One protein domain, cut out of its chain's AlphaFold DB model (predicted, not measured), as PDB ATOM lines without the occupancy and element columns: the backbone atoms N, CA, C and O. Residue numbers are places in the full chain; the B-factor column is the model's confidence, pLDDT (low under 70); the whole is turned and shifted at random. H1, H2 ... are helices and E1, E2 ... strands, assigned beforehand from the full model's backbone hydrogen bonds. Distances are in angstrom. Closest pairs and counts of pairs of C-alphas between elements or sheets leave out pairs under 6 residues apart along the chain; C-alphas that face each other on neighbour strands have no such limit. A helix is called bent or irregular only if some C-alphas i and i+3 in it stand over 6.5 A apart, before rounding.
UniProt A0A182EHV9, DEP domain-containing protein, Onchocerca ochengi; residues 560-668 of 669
ATOM      1  N   VAL A 560     -48.542 -49.662  90.811       90.69
ATOM      2  CA  VAL A 560     -48.900 -49.989  92.194       90.69
ATOM      3  C   VAL A 560     -47.750 -49.592  93.116       90.69
ATOM      4  O   VAL A 560     -46.613 -50.022  92.919       90.69
ATOM      5  N   ILE A 561     -48.047 -48.783  94.128       92.38
ATOM      6  CA  ILE A 561     -47.104 -48.309  95.142       92.38
ATOM      7  C   ILE A 561     -47.591 -48.841  96.495       92.38
ATOM      8  O   ILE A 561     -48.576 -48.328  97.030       92.38
ATOM      9  N   PRO A 562     -46.955 -49.895  97.036       91.75
ATOM     10  CA  PRO A 562     -47.360 -50.482  98.307       91.75
ATOM     11  C   PRO A 562     -47.351 -49.445  99.428       91.75
ATOM     12  O   PRO A 562     -46.393 -48.684  99.567       91.75
ATOM     13  N   PHE A 563     -48.405 -49.443 100.237       89.69
ATOM     14  CA  PHE A 563     -48.531 -48.539 101.367       89.69
ATOM     15  C   PHE A 563     -49.235 -49.238 102.524       89.69
ATOM     16  O   PHE A 563     -50.463 -49.309 102.581       89.69
ATOM     17  N   ARG A 564     -48.429 -49.765 103.448       76.00
ATOM     18  CA  ARG A 564     -48.905 -50.424 104.664       76.00
ATOM     19  C   ARG A 564     -48.516 -49.576 105.854       76.00
ATOM     20  O   ARG A 564     -47.336 -49.298 106.047       76.00
ATOM     21  N   SER A 565     -49.505 -49.177 106.640       68.94
ATOM     22  CA  SER A 565     -49.263 -48.501 107.907       68.94
ATOM     23  C   SER A 565     -49.886 -49.306 109.036       68.94
ATOM     24  O   SER A 565     -50.977 -49.010 109.510       68.94
ATOM     25  N   ASP A 566     -49.166 -50.341 109.471       68.75
ATOM     26  CA  ASP A 566     -49.594 -51.227 110.563       68.75
ATOM     27  C   ASP A 566     -49.631 -50.498 111.925       68.75
ATOM     28  O   ASP A 566     -50.169 -51.008 112.905       68.75
ATOM     29  N   LYS A 567     -49.051 -49.292 111.996       65.69
ATOM     30  CA  LYS A 567     -48.914 -48.479 113.213       65.69
ATOM     31  C   LYS A 567     -50.100 -47.536 113.473       65.69
ATOM     32  O   LYS A 567     -50.107 -46.863 114.499       65.69
ATOM     33  N   ILE A 568     -51.072 -47.438 112.561       69.81
ATOM     34  CA  ILE A 568     -52.132 -46.419 112.622       69.81
ATOM     35  C   ILE A 568     -53.490 -47.059 112.871       69.81
ATOM     36  O   ILE A 568     -53.887 -48.012 112.207       69.81
ATOM     37  N   GLN A 569     -54.230 -46.494 113.823       70.62
ATOM     38  CA  GLN A 569     -55.598 -46.914 114.106       70.62
ATOM     39  C   GLN A 569     -56.515 -46.604 112.911       70.62
ATOM     40  O   GLN A 569     -56.419 -45.543 112.293       70.62
ATOM     41  N   SER A 570     -57.432 -47.525 112.604       70.19
ATOM     42  CA  SER A 570     -58.269 -47.494 111.393       70.19
ATOM     43  C   SER A 570     -59.030 -46.173 111.184       70.19
ATOM     44  O   SER A 570     -59.171 -45.724 110.048       70.19
ATOM     45  N   HIS A 571     -59.451 -45.487 112.252       73.75
ATOM     46  CA  HIS A 571     -60.210 -44.232 112.155       73.75
ATOM     47  C   HIS A 571     -59.371 -43.012 111.749       73.75
ATOM     48  O   HIS A 571     -59.923 -42.043 111.234       73.75
ATOM     49  N   TYR A 572     -58.050 -43.043 111.937       79.62
ATOM     50  CA  TYR A 572     -57.147 -41.976 111.485       79.62
ATOM     51  C   TYR A 572     -56.632 -42.187 110.062       79.62
ATOM     52  O   TYR A 572     -56.034 -41.281 109.476       79.62
ATOM     53  N   PHE A 573     -56.869 -43.366 109.492       83.81
ATOM     54  CA  PHE A 573     -56.277 -43.767 108.228       83.81
ATOM     55  C   PHE A 573     -56.760 -42.904 107.054       83.81
ATOM     56  O   PHE A 573     -55.945 -42.380 106.299       83.81
ATOM     57  N   SER A 574     -58.067 -42.650 106.949       82.94
ATOM     58  CA  SER A 574     -58.641 -41.796 105.894       82.94
ATOM     59  C   SER A 574     -58.115 -40.356 105.949       82.94
ATOM     60  O   SER A 574     -57.785 -39.757 104.919       82.94
ATOM     61  N   ARG A 575     -57.970 -39.812 107.166       86.38
ATOM     62  CA  ARG A 575     -57.373 -38.494 107.407       86.38
ATOM     63  C   ARG A 575     -55.909 -38.478 106.977       86.38
ATOM     64  O   ARG A 575     -55.517 -37.552 106.274       86.38
ATOM     65  N   LEU A 576     -55.132 -39.505 107.336       89.00
ATOM     66  CA  LEU A 576     -53.736 -39.611 106.920       89.00
ATOM     67  C   LEU A 576     -53.613 -39.620 105.392       89.00
ATOM     68  O   LEU A 576     -52.869 -38.805 104.847       89.00
ATOM     69  N   ILE A 577     -54.351 -40.498 104.705       90.00
ATOM     70  CA  ILE A 577     -54.314 -40.595 103.239       90.00
ATOM     71  C   ILE A 577     -54.607 -39.229 102.620       90.00
ATOM     72  O   ILE A 577     -53.816 -38.737 101.819       90.00
ATOM     73  N   THR A 578     -55.673 -38.560 103.066       88.69
ATOM     74  CA  THR A 578     -56.046 -37.228 102.567       88.69
ATOM     75  C   THR A 578     -54.926 -36.200 102.779       88.69
ATOM     76  O   THR A 578     -54.631 -35.414 101.876       88.69
ATOM     77  N   THR A 579     -54.259 -36.213 103.938       90.12
ATOM     78  CA  THR A 579     -53.155 -35.282 104.237       90.12
ATOM     79  C   THR A 579     -51.901 -35.552 103.406       90.12
ATOM     80  O   THR A 579     -51.334 -34.604 102.869       90.12
ATOM     81  N   ILE A 580     -51.525 -36.822 103.205       92.75
ATOM     82  CA  ILE A 580     -50.397 -37.214 102.344       92.75
ATOM     83  C   ILE A 580     -50.666 -36.775 100.903       92.75
ATOM     84  O   ILE A 580     -49.841 -36.104 100.286       92.75
ATOM     85  N   VAL A 581     -51.843 -37.118 100.375       93.81
ATOM     86  CA  VAL A 581     -52.269 -36.775  99.012       93.81
ATOM     87  C   VAL A 581     -52.221 -35.255  98.805       93.81
ATOM     88  O   VAL A 581     -51.596 -34.778  97.856       93.81
ATOM     89  N   THR A 582     -52.774 -34.484  99.746       92.06
ATOM     90  CA  THR A 582     -52.743 -33.011  99.701       92.06
ATOM     91  C   THR A 582     -51.315 -32.460  99.762       92.06
ATOM     92  O   THR A 582     -50.986 -31.520  99.036       92.06
ATOM     93  N   ALA A 583     -50.440 -33.049 100.586       92.75
ATOM     94  CA  ALA A 583     -49.055 -32.603 100.723       92.75
ATOM     95  C   ALA A 583     -48.265 -32.741  99.421       92.75
ATOM     96  O   ALA A 583     -47.510 -31.834  99.066       92.75
ATOM     97  N   PHE A 584     -48.507 -33.816  98.674       94.81
ATOM     98  CA  PHE A 584     -47.923 -34.047  97.353       94.81
ATOM     99  C   PHE A 584     -48.624 -33.289  96.216       94.81
ATOM    100  O   PHE A 584     -48.290 -33.501  95.056       94.81
ATOM    101  N   GLY A 585     -49.576 -32.399  96.515       93.31
ATOM    102  CA  GLY A 585     -50.216 -31.545  95.513       93.31
ATOM    103  C   GLY A 585     -51.301 -32.243  94.703       93.31
ATOM    104  O   GLY A 585     -51.635 -31.790  93.608       93.31
ATOM    105  N   PHE A 586     -51.854 -33.340  95.213       95.44
ATOM    106  CA  PHE A 586     -53.021 -33.984  94.632       95.44
ATOM    107  C   PHE A 586     -54.301 -33.406  95.234       95.44
ATOM    108  O   PHE A 586     -54.407 -33.212  96.443       95.44
ATOM    109  N   ILE A 587     -55.278 -33.139  94.373       93.62
ATOM    110  CA  ILE A 587     -56.610 -32.665  94.747       93.62
ATOM    111  C   ILE A 587     -57.661 -33.652  94.256       93.62
ATOM    112  O   ILE A 587     -57.460 -34.344  93.259       93.62
ATOM    113  N   GLU A 588     -58.776 -33.731  94.971       92.94
ATOM    114  CA  GLU A 588     -59.855 -34.665  94.652       92.94
ATOM    115  C   GLU A 588     -60.498 -34.326  93.298       92.94
ATOM    116  O   GLU A 588     -60.650 -33.154  92.945       92.94
ATOM    117  N   MET A 589     -60.889 -35.361  92.557       91.69
ATOM    118  CA  MET A 589     -61.691 -35.279  91.336       91.69
ATOM    119  C   MET A 589     -62.941 -36.155  91.479       91.69
ATOM    120  O   MET A 589     -62.898 -37.214  92.101       91.69
ATOM    121  N   GLY A 590     -64.072 -35.716  90.919       86.62
ATOM    122  CA  GLY A 590     -65.353 -36.410  91.100       86.62
ATOM    123  C   GLY A 590     -65.918 -36.292  92.525       86.62
ATOM    124  O   GLY A 590     -65.797 -35.251  93.167       86.62
ATOM    125  N   CYS A 591     -66.609 -37.318  93.018       86.62
ATOM    126  CA  CYS A 591     -67.216 -37.290  94.351       86.62
ATOM    127  C   CYS A 591     -66.841 -38.535  95.158       86.62
ATOM    128  O   CYS A 591     -67.433 -39.594  94.952       86.62
ATOM    129  N   SER A 592     -65.930 -38.384  96.126       83.94
ATOM    130  CA  SER A 592     -65.522 -39.460  97.049       83.94
ATOM    131  C   SER A 592     -66.655 -40.020  97.913       83.94
ATOM    132  O   SER A 592     -66.539 -41.124  98.435       83.94
ATOM    133  N   ALA A 593     -67.767 -39.292  98.065       83.00
ATOM    134  CA  ALA A 593     -68.932 -39.781  98.803       83.00
ATOM    135  C   ALA A 593     -69.734 -40.842  98.030       83.00
ATOM    136  O   ALA A 593     -70.447 -41.616  98.656       83.00
ATOM    137  N   HIS A 594     -69.639 -40.878  96.696       80.12
ATOM    138  CA  HIS A 594     -70.427 -41.779  95.841       80.12
ATOM    139  C   HIS A 594     -69.571 -42.740  95.013       80.12
ATOM    140  O   HIS A 594     -70.071 -43.744  94.511       80.12
ATOM    141  N   GLN A 595     -68.294 -42.419  94.830       83.19
ATOM    142  CA  GLN A 595     -67.338 -43.189  94.046       83.19
ATOM    143  C   GLN A 595     -66.031 -43.315  94.823       83.19
ATOM    144  O   GLN A 595     -65.771 -42.554  95.753       83.19
ATOM    145  N   VAL A 596     -65.186 -44.266  94.422       85.69
ATOM    146  CA  VAL A 596     -63.839 -44.397  94.990       85.69
ATOM    147  C   VAL A 596     -63.083 -43.085  94.790       85.69
ATOM    148  O   VAL A 596     -63.081 -42.534  93.689       85.69
ATOM    149  N   ALA A 597     -62.444 -42.590  95.851       89.62
ATOM    150  CA  ALA A 597     -61.717 -41.331  95.809       89.62
ATOM    151  C   ALA A 597     -60.571 -41.394  94.788       89.62
ATOM    152  O   ALA A 597     -59.644 -42.202  94.898       89.62
ATOM    153  N   GLN A 598     -60.648 -40.513  93.797       94.12
ATOM    154  CA  GLN A 598     -59.623 -40.310  92.787       94.12
ATOM    155  C   GLN A 598     -59.070 -38.901  92.932       94.12
ATOM    156  O   GLN A 598     -59.786 -37.964  93.294       94.12
ATOM    157  N   TYR A 599     -57.792 -38.746  92.621       95.81
ATOM    158  CA  TYR A 599     -57.088 -37.487  92.756       95.81
ATOM    159  C   TYR A 599     -56.284 -37.172  91.502       95.81
ATOM    160  O   TYR A 599     -55.692 -38.051  90.872       95.81
ATOM    161  N   VAL A 600     -56.215 -35.887  91.174       96.25
ATOM    162  CA  VAL A 600     -55.378 -35.339  90.110       96.25
ATOM    163  C   VAL A 600     -54.341 -34.408  90.720       96.25
ATOM    164  O   VAL A 600     -54.642 -33.623  91.618       96.25
ATOM    165  N   HIS A 601     -53.101 -34.481  90.253       95.81
ATOM    166  CA  HIS A 601     -52.078 -33.530  90.676       95.81
ATOM    167  C   HIS A 601     -52.404 -32.129  90.142       95.81
ATOM    168  O   HIS A 601     -52.850 -31.999  89.004       95.81
ATOM    169  N   VAL A 602     -52.119 -31.062  90.898       93.12
ATOM    170  CA  VAL A 602     -52.414 -29.667  90.499       93.12
ATOM    171  C   VAL A 602     -51.799 -29.257  89.157       93.12
ATOM    172  O   VAL A 602     -52.305 -28.344  88.513       93.12
ATOM    173  N   THR A 603     -50.742 -29.940  88.706       93.31
ATOM    174  CA  THR A 603     -50.127 -29.731  87.380       93.31
ATOM    175  C   THR A 603     -50.808 -30.469  86.231       93.31
ATOM    176  O   THR A 603     -50.374 -30.355  85.084       93.31
ATOM    177  N   GLY A 604     -51.803 -31.296  86.538       93.75
ATOM    178  CA  GLY A 604     -52.540 -32.123  85.594       93.75
ATOM    179  C   GLY A 604     -51.768 -33.285  84.989       93.75
ATOM    180  O   GLY A 604     -52.289 -33.940  84.097       93.75
ATOM    181  N   GLY A 605     -50.530 -33.545  85.417       93.50
ATOM    182  CA  GLY A 605     -49.678 -34.568  84.801       93.50
ATOM    183  C   GLY A 605     -49.873 -35.986  85.326       93.50
ATOM    184  O   GLY A 605     -49.396 -36.925  84.691       93.50
ATOM    185  N   MET A 606     -50.498 -36.150  86.491       94.94
ATOM    186  CA  MET A 606     -50.490 -37.395  87.263       94.94
ATOM    187  C   MET A 606     -51.838 -37.586  87.961       94.94
ATOM    188  O   MET A 606     -52.462 -36.606  88.377       94.94
ATOM    189  N   PHE A 607     -52.242 -38.841  88.114       96.19
ATOM    190  CA  PHE A 607     -53.423 -39.274  88.849       96.19
ATOM    191  C   PHE A 607     -53.022 -40.234  89.962       96.19
ATOM    192  O   PHE A 607     -52.058 -40.993  89.826       96.19
ATOM    193  N   LEU A 608     -53.786 -40.208  91.047       96.31
ATOM    194  CA  LEU A 608     -53.574 -41.041  92.219       96.31
ATOM    195  C   LEU A 608     -54.920 -41.524  92.759       96.31
ATOM    196  O   LEU A 608     -55.879 -40.761  92.811       96.31
ATOM    197  N   MET A 609     -54.999 -42.776  93.178       94.44
ATOM    198  CA  MET A 609     -56.101 -43.286  93.995       94.44
ATOM    199  C   MET A 609     -55.540 -44.265  95.024       94.44
ATOM    200  O   MET A 609     -54.446 -44.800  94.834       94.44
ATOM    201  N   TYR A 610     -56.264 -44.494  96.113       92.44
ATOM    202  CA  TYR A 610     -55.880 -45.487  97.111       92.44
ATOM    203  C   TYR A 610     -56.775 -46.722  96.984       92.44
ATOM    204  O   TYR A 610     -57.998 -46.609  97.025       92.44
ATOM    205  N   ASP A 611     -56.163 -47.891  96.798       90.56
ATOM    206  CA  ASP A 611     -56.849 -49.182  96.760       90.56
ATOM    207  C   ASP A 611     -56.753 -49.837  98.143       90.56
ATOM    208  O   ASP A 611     -55.701 -50.354  98.538       90.56
ATOM    209  N   GLU A 612     -57.866 -49.812  98.879       85.44
ATOM    210  CA  GLU A 612     -57.972 -50.391 100.221       85.44
ATOM    211  C   GLU A 612     -57.773 -51.912 100.227       85.44
ATOM    212  O   GLU A 612     -57.223 -52.452 101.186       85.44
ATOM    213  N   VAL A 613     -58.160 -52.615  99.159       86.56
ATOM    214  CA  VAL A 613     -58.028 -54.078  99.075       86.56
ATOM    215  C   VAL A 613     -56.563 -54.462  98.903       86.56
ATOM    216  O   VAL A 613     -56.077 -55.400  99.534       86.56
ATOM    217  N   ARG A 614     -55.835 -53.725  98.058       87.12
ATOM    218  CA  ARG A 614     -54.400 -53.959  97.823       87.12
ATOM    219  C   ARG A 614     -53.498 -53.311  98.865       87.12
ATOM    220  O   ARG A 614     -52.308 -53.634  98.886       87.12
ATOM    221  N   GLN A 615     -54.039 -52.425  99.703       89.44
ATOM    222  CA  GLN A 615     -53.275 -51.587 100.631       89.44
ATOM    223  C   GLN A 615     -52.141 -50.859  99.890       89.44
ATOM    224  O   GLN A 615     -50.953 -50.993 100.202       89.44
ATOM    225  N   ALA A 616     -52.507 -50.171  98.808       92.19
ATOM    226  CA  ALA A 616     -51.550 -49.558  97.899       92.19
ATOM    227  C   ALA A 616     -52.127 -48.321  97.212       92.19
ATOM    228  O   ALA A 616     -53.310 -48.263  96.878       92.19
ATOM    229  N   PHE A 617     -51.256 -47.359  96.929       94.44
ATOM    230  CA  PHE A 617     -51.573 -46.285  96.003       94.44
ATOM    231  C   PHE A 617     -51.462 -46.784  94.564       94.44
ATOM    232  O   PHE A 617     -50.530 -47.504  94.201       94.44
ATOM    233  N   ILE A 618     -52.409 -46.371  93.734       93.56
ATOM    234  CA  ILE A 618     -52.442 -46.632  92.302       93.56
ATOM    235  C   ILE A 618     -52.138 -45.311  91.604       93.56
ATOM    236  O   ILE A 618     -52.880 -44.339  91.737       93.56
ATOM    237  N   TRP A 619     -51.022 -45.274  90.888       94.00
ATOM    238  CA  TRP A 619     -50.509 -44.092  90.208       94.00
ATOM    239  C   TRP A 619     -50.673 -44.227  88.698       94.00
ATOM    240  O   TRP A 619     -50.378 -45.275  88.126       94.00
ATOM    241  N   SER A 620     -51.084 -43.158  88.025       92.69
ATOM    242  CA  SER A 620     -51.188 -43.115  86.564       92.69
ATOM    243  C   SER A 620     -50.709 -41.766  86.029       92.69
ATOM    244  O   SER A 620     -50.747 -40.754  86.728       92.69
ATOM    245  N   TRP A 621     -50.244 -41.731  84.783       92.00
ATOM    246  CA  TRP A 621     -49.834 -40.491  84.121       92.00
ATOM    247  C   TRP A 621     -50.946 -39.969  83.219       92.00
ATOM    248  O   TRP A 621     -51.597 -40.732  82.506       92.00
ATOM    249  N   ASN A 622     -51.097 -38.648  83.160       92.94
ATOM    250  CA  ASN A 622     -51.976 -38.021  82.185       92.94
ATOM    251  C   ASN A 622     -51.309 -37.954  80.804       92.94
ATOM    252  O   ASN A 622     -50.514 -37.056  80.517       92.94
ATOM    253  N   GLN A 623     -51.687 -38.886  79.930       88.06
ATOM    254  CA  GLN A 623     -51.182 -38.966  78.556       88.06
ATOM    255  C   GLN A 623     -51.740 -37.872  77.636       88.06
ATOM    256  O   GLN A 623     -51.131 -37.549  76.618       88.06
ATOM    257  N   MET A 624     -52.866 -37.248  77.995       90.25
ATOM    258  CA  MET A 624     -53.451 -36.156  77.205       90.25
ATOM    259  C   MET A 624     -52.730 -34.820  77.415       90.25
ATOM    260  O   MET A 624     -52.935 -33.865  76.657       90.25
ATOM    261  N   LEU A 625     -51.854 -34.730  78.420       90.56
ATOM    262  CA  LEU A 625     -51.113 -33.515  78.725       90.56
ATOM    263  C   LEU A 625     -49.960 -33.317  77.730       90.56
ATOM    264  O   LEU A 625     -48.821 -33.667  78.019       90.56
ATOM    265  N   SER A 626     -50.229 -32.731  76.564       87.25
ATOM    266  CA  SER A 626     -49.192 -32.369  75.578       87.25
ATOM    267  C   SER A 626     -48.333 -31.172  76.023       87.25
ATOM    268  O   SER A 626     -48.686 -30.450  76.958       87.25
ATOM    269  N   HIS A 627     -47.224 -30.902  75.317       82.25
ATOM    270  CA  HIS A 627     -46.341 -29.750  75.584       82.25
ATOM    271  C   HIS A 627     -47.110 -28.420  75.690       82.25
ATOM    272  O   HIS A 627     -46.794 -27.573  76.524       82.25
ATOM    273  N   ARG A 628     -48.186 -28.269  74.904       81.44
ATOM    274  CA  ARG A 628     -49.060 -27.087  74.917       81.44
ATOM    275  C   ARG A 628     -49.652 -26.796  76.301       81.44
ATOM    276  O   ARG A 628     -49.738 -25.635  76.681       81.44
ATOM    277  N   TYR A 629     -50.050 -27.825  77.046       84.31
ATOM    278  CA  TYR A 629     -50.702 -27.672  78.353       84.31
ATOM    279  C   TYR A 629     -49.707 -27.644  79.523       84.31
ATOM    280  O   TYR A 629     -50.083 -27.263  80.631       84.31
ATOM    281  N   ARG A 630     -48.436 -28.007  79.283       77.81
ATOM    282  CA  ARG A 630     -47.360 -28.032  80.294       77.81
ATOM    283  C   ARG A 630     -46.681 -26.668  80.498       77.81
ATOM    284  O   ARG A 630     -46.075 -26.465  81.545       77.81
ATOM    285  N   ALA A 631     -46.783 -25.745  79.536       65.50
ATOM    286  CA  ALA A 631     -45.929 -24.552  79.435       65.50
ATOM    287  C   ALA A 631     -45.918 -23.631  80.674       65.50
ATOM    288  O   ALA A 631     -44.880 -23.074  81.012       65.50
ATOM    289  N   ASN A 632     -47.039 -23.495  81.391       69.06
ATOM    290  CA  ASN A 632     -47.110 -22.608  82.563       69.06
ATOM    291  C   ASN A 632     -46.529 -23.233  83.845       69.06
ATOM    292  O   ASN A 632     -46.191 -22.509  84.781       69.06
ATOM    293  N   LEU A 633     -46.431 -24.565  83.902       76.31
ATOM    294  CA  LEU A 633     -46.065 -25.317  85.107       76.31
ATOM    295  C   LEU A 633     -44.787 -26.147  84.954       76.31
ATOM    296  O   LEU A 633     -44.330 -26.712  85.940       76.31
ATOM    297  N   ASN A 634     -44.203 -26.226  83.752       77.19
ATOM    298  CA  ASN A 634     -43.021 -27.042  83.454       77.19
ATOM    299  C   ASN A 634     -43.149 -28.498  83.943       77.19
ATOM    300  O   ASN A 634     -42.187 -29.093  84.418       77.19
ATOM    301  N   CYS A 635     -44.341 -29.090  83.803       84.62
ATOM    302  CA  CYS A 635     -44.611 -30.491  84.145       84.62
ATOM    303  C   CYS A 635     -43.986 -31.446  83.104       84.62
ATOM    304  O   CYS A 635     -44.686 -32.110  82.331       84.62
ATOM    305  N   THR A 636     -42.656 -31.469  83.021       87.56
ATOM    306  CA  THR A 636     -41.880 -32.337  82.123       87.56
ATOM    307  C   THR A 636     -42.016 -33.810  82.515       87.56
ATOM    308  O   THR A 636     -42.637 -34.140  83.524       87.56
ATOM    309  N   GLU A 637     -41.509 -34.710  81.676       87.56
ATOM    310  CA  GLU A 637     -41.449 -36.140  82.016       87.56
ATOM    311  C   GLU A 637     -40.499 -36.368  83.194       87.56
ATOM    312  O   GLU A 637     -40.933 -36.929  84.194       87.56
ATOM    313  N   ASP A 638     -39.317 -35.740  83.178       89.06
ATOM    314  CA  ASP A 638     -38.376 -35.742  84.306       89.06
ATOM    315  C   ASP A 638     -39.014 -35.330  85.641       89.06
ATOM    316  O   ASP A 638     -38.702 -35.899  86.685       89.06
ATOM    317  N   PHE A 639     -39.898 -34.324  85.629       91.25
ATOM    318  CA  PHE A 639     -40.606 -33.897  86.836       91.25
ATOM    319  C   PHE A 639     -41.584 -34.970  87.327       91.25
ATOM    320  O   PHE A 639     -41.652 -35.231  88.526       91.25
ATOM    321  N   ARG A 640     -42.334 -35.603  86.419       92.12
ATOM    322  CA  ARG A 640     -43.298 -36.655  86.779       92.12
ATOM    323  C   ARG A 640     -42.601 -37.901  87.309       92.12
ATOM    324  O   ARG A 640     -43.078 -38.483  88.279       92.12
ATOM    325  N   ASP A 641     -41.470 -38.267  86.717       91.06
ATOM    326  CA  ASP A 641     -40.663 -39.400  87.167       91.06
ATOM    327  C   ASP A 641     -40.019 -39.115  88.526       91.06
ATOM    328  O   ASP A 641     -40.063 -39.960  89.419       91.06
ATOM    329  N   TYR A 642     -39.517 -37.892  88.737       93.31
ATOM    330  CA  TYR A 642     -39.042 -37.453  90.049       93.31
ATOM    331  C   TYR A 642     -40.148 -37.521  91.114       93.31
ATOM    332  O   TYR A 642     -39.911 -38.055  92.194       93.31
ATOM    333  N   MET A 643     -41.357 -37.029  90.818       94.94
ATOM    334  CA  MET A 643     -42.482 -37.076  91.761       94.94
ATOM    335  C   MET A 643     -42.889 -38.515  92.098       94.94
ATOM    336  O   MET A 643     -43.149 -38.810  93.262       94.94
ATOM    337  N   LEU A 644     -42.899 -39.424  91.115       94.00
ATOM    338  CA  LEU A 644     -43.151 -40.848  91.355       94.00
ATOM    339  C   LEU A 644     -42.073 -41.466  92.263       94.00
ATOM    340  O   LEU A 644     -42.401 -42.184  93.210       94.00
ATOM    341  N   SER A 645     -40.799 -41.181  91.984       92.50
ATOM    342  CA  SER A 645     -39.657 -41.673  92.761       92.50
ATOM    343  C   SER A 645     -39.701 -41.174  94.211       92.50
ATOM    344  O   SER A 645     -39.607 -41.963  95.156       92.50
ATOM    345  N   ASP A 646     -39.947 -39.873  94.408       94.56
ATOM    346  CA  ASP A 646     -40.065 -39.267  95.737       94.56
ATOM    347  C   ASP A 646     -41.266 -39.822  96.513       94.56
ATOM    348  O   ASP A 646     -41.144 -40.145  97.694       94.56
ATOM    349  N   PHE A 647     -42.410 -40.016  95.850       95.25
ATOM    350  CA  PHE A 647     -43.602 -40.585  96.477       95.25
ATOM    351  C   PHE A 647     -43.395 -42.051  96.899       95.25
ATOM    352  O   PHE A 647     -43.798 -42.441  97.995       95.25
ATOM    353  N   ARG A 648     -42.702 -42.864  96.085       93.31
ATOM    354  CA  ARG A 648     -42.282 -44.234  96.458       93.31
ATOM    355  C   ARG A 648     -41.338 -44.228  97.662       93.31
ATOM    356  O   ARG A 648     -41.513 -45.018  98.590       93.31
ATOM    357  N   SER A 649     -40.354 -43.332  97.657       92.88
ATOM    358  CA  SER A 649     -39.405 -43.146  98.760       92.88
ATOM    359  C   SER A 649     -40.129 -42.766 100.059       92.88
ATOM    360  O   SER A 649     -39.908 -43.378 101.105       92.88
ATOM    361  N   PHE A 650     -41.092 -41.845  99.978       92.88
ATOM    362  CA  PHE A 650     -41.955 -41.464 101.094       92.88
ATOM    363  C   PHE A 650     -42.786 -42.644 101.622       92.88
ATOM    364  O   PHE A 650     -42.751 -42.934 102.817       92.88
ATOM    365  N   CYS A 651     -43.481 -43.372 100.738       91.69
ATOM    366  CA  CYS A 651     -44.338 -44.506 101.109       91.69
ATOM    367  C   CYS A 651     -43.561 -45.697 101.688       91.69
ATOM    368  O   CYS A 651     -44.084 -46.417 102.533       91.69
ATOM    369  N   SER A 652     -42.311 -45.899 101.262       90.31
ATOM    370  CA  SER A 652     -41.416 -46.931 101.809       90.31
ATOM    371  C   SER A 652     -40.753 -46.537 103.135       90.31
ATOM    372  O   SER A 652     -39.938 -47.295 103.658       90.31
ATOM    373  N   ASN A 653     -41.110 -45.373 103.693       89.31
ATOM    374  CA  ASN A 653     -40.529 -44.813 104.911       89.31
ATOM    375  C   ASN A 653     -39.009 -44.591 104.826       89.31
ATOM    376  O   ASN A 653     -38.288 -44.697 105.821       89.31
ATOM    377  N   ALA A 654     -38.498 -44.250 103.641       88.12
ATOM    378  CA  ALA A 654     -37.095 -43.887 103.500       88.12
ATOM    379  C   ALA A 654     -36.762 -42.684 104.403       88.12
ATOM    380  O   ALA A 654     -37.516 -41.710 104.489       88.12
ATOM    381  N   ASN A 655     -35.620 -42.751 105.095       87.44
ATOM    382  CA  ASN A 655     -35.147 -41.725 106.035       87.44
ATOM    383  C   ASN A 655     -36.136 -41.373 107.172       87.44
ATOM    384  O   ASN A 655     -36.074 -40.267 107.719       87.44
ATOM    385  N   ASN A 656     -37.041 -42.292 107.534       88.25
ATOM    386  CA  ASN A 656     -38.103 -42.085 108.529       88.25
ATOM    387  C   ASN A 656     -39.034 -40.900 108.199       88.25
ATOM    388  O   ASN A 656     -39.567 -40.258 109.106       88.25
ATOM    389  N   ARG A 657     -39.188 -40.544 106.912       89.50
ATOM    390  CA  ARG A 657     -39.943 -39.349 106.501       89.50
ATOM    391  C   ARG A 657     -41.431 -39.470 106.812       89.50
ATOM    392  O   ARG A 657     -42.001 -38.510 107.319       89.50
ATOM    393  N   ILE A 658     -42.046 -40.633 106.573       88.19
ATOM    394  CA  ILE A 658     -43.467 -40.808 106.890       88.19
ATOM    395  C   ILE A 658     -43.710 -40.983 108.386       88.19
ATOM    396  O   ILE A 658     -44.663 -40.409 108.898       88.19
ATOM    397  N   ASP A 659     -42.838 -41.699 109.104       87.06
ATOM    398  CA  ASP A 659     -42.958 -41.824 110.562       87.06
ATOM    399  C   ASP A 659     -42.910 -40.433 111.232       87.06
ATOM    400  O   ASP A 659     -43.746 -40.132 112.083       87.06
ATOM    401  N   LYS A 660     -42.003 -39.547 110.789       87.19
ATOM    402  CA  LYS A 660     -41.962 -38.139 111.231       87.19
ATOM    403  C   LYS A 660     -43.227 -37.373 110.850       87.19
ATOM    404  O   LYS A 660     -43.783 -36.676 111.686       87.19
ATOM    405  N   TYR A 661     -43.703 -37.535 109.617       87.56
ATOM    406  CA  TYR A 661     -44.925 -36.876 109.152       87.56
ATOM    407  C   TYR A 661     -46.156 -37.280 109.979       87.56
ATOM    408  O   TYR A 661     -46.966 -36.432 110.338       87.56
ATOM    409  N   ILE A 662     -46.291 -38.569 110.312       86.25
ATOM    410  CA  ILE A 662     -47.369 -39.100 111.159       86.25
ATOM    411  C   ILE A 662     -47.264 -38.519 112.573       86.25
ATOM    412  O   ILE A 662     -48.268 -38.046 113.103       86.25
ATOM    413  N   HIS A 663     -46.065 -38.521 113.161       85.19
ATOM    414  CA  HIS A 663     -45.814 -37.926 114.475       85.19
ATOM    415  C   HIS A 663     -46.213 -36.441 114.495       85.19
ATOM    416  O   HIS A 663     -46.994 -36.022 115.345       85.19
ATOM    417  N   ASP A 664     -45.780 -35.656 113.508       85.31
ATOM    418  CA  ASP A 664     -46.111 -34.229 113.423       85.31
ATOM    419  C   ASP A 664     -47.613 -33.970 113.225       85.31
ATOM    420  O   ASP A 664     -48.127 -32.949 113.683       85.31
ATOM    421  N   LEU A 665     -48.330 -34.887 112.564       82.81
ATOM    422  CA  LEU A 665     -49.764 -34.761 112.304       82.81
ATOM    423  C   LEU A 665     -50.635 -35.085 113.531       82.81
ATOM    424  O   LEU A 665     -51.702 -34.486 113.683       82.81
ATOM    425  N   PHE A 666     -50.225 -36.058 114.353       79.75
ATOM    426  CA  PHE A 666     -51.058 -36.615 115.428       79.75
ATOM    427  C   PHE A 666     -50.560 -36.321 116.849       79.75
ATOM    428  O   PHE A 666     -51.389 -36.315 117.753       79.75
ATOM    429  N   GLU A 667     -49.267 -36.063 117.070       66.94
ATOM    430  CA  GLU A 667     -48.716 -35.812 118.416       66.94
ATOM    431  C   GLU A 667     -48.569 -34.316 118.753       66.94
ATOM    432  O   GLU A 667     -48.471 -33.965 119.925       66.94
ATOM    433  N   ASN A 668     -48.639 -33.416 117.761       52.41
ATOM    434  CA  ASN A 668     -48.671 -31.956 117.966       52.41
ATOM    435  C   ASN A 668     -50.101 -31.360 118.002       52.41
ATOM    436  O   ASN A 668     -50.257 -30.152 117.794       52.41
TER     437      ASN A 668
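AT A GLANCE: This is residues 560 to 668 of the 669 residues of the protein "DEP domain-containing protein" of Onchocerca ochengi (UniProt A0A182EHV9). A strongly twisted antiparallel sheet of five strands has two helices, H1 and H3, over one face, and no named helix is on the other. H1 and H3 run along the strands over different parts of the sheet; H4 turns off at the end of H3 and reaches back toward H1, while short H2 lies far out, past the other end of H3. The printed part has 109 residues, with four named helices and five named strands in the order E1 H1 E2 E3 E4 E5 H2 H3 H4; the sheet's order is E1 E5 E4 E3 E2, and the class is mixed. The whole is compact, with a radius of gyration of the C-alphas of 14.6 A and spans of 44 by 36 by 26 A.

HOW THE PARTS SIT: E2, residues 586 to 589, E3, residues 598 to 601, E4, residues 606 to 611, and E5, residues 616 to 621, form a meander, each strand the antiparallel neighbour of the one before, and each successive two form a hairpin. N 587 and O 600 are 2.9 A apart, N 599 and O 608 2.8 A, and N 618 and O 609 2.8 A, within hydrogen-bond range. E1, residues 560 to 562, is antiparallel to E5, with N 561 and O 617 at 2.8 A; E1 and E2 are the edge strands. H3, residues 637 to 651, is on the sheet at a height of 10.0 A, over E5 and along the strands, at 4 degrees to E5 on the local plane. H1, residues 570 to 583, is on the same face at a height of 10.0 A, only just over E4 and E3 with 3 C-alphas on each, and along the strands, at 7 degrees to E3 on the local plane. H1 and H3 are apart. H4, residues 654 to 666, and H3 only just touch, with 3 pairs of C-alphas within 8 A, and only at the corner by their link; their closest C-alphas, those of Phe 650 and Ile 658, are 6.0 A apart. H1 and H4 are close but not clearly touching, the closest C-alphas being those of Leu 576 and Ile 662 at 7.7 A. H2, residues 627 to 630, is not on the sheet and touches no helix. Each O i to N i+4 pair is within hydrogen-bond range in H3, but 8 of 10 in H1 and 7 of 9 in H4; H2 is too short for such a pair.

IN THESE COORDINATES: E1 begins at C-alpha 560, (-48.900, -49.989, 92.194). E4 is 16.4 A long and E5 16.6 A, H1 20.5 A, H3 21.0 A and H4 19.8 A; E2, E3 and H2 are shorter. H3 begins at C-alpha 637, (-41.449, -36.140, 82.016), and H4 ends at C-alpha 666, (-51.058, -36.615, 115.428). H4 is irregular, with C-alphas 655 and 658 8.4 A apart, and H1 only just so, with C-alphas 571 and 574 6.9 A apart.

THE WHOLE: The two C-alphas farthest apart, those of Gln 569 and Arg 628, are 44.4 A apart. The printed part has no cut and no long link. The mean pLDDT of the printed part is 87.2; residues 565 to 568, 631 to 632 and 667 to 668 are under 70.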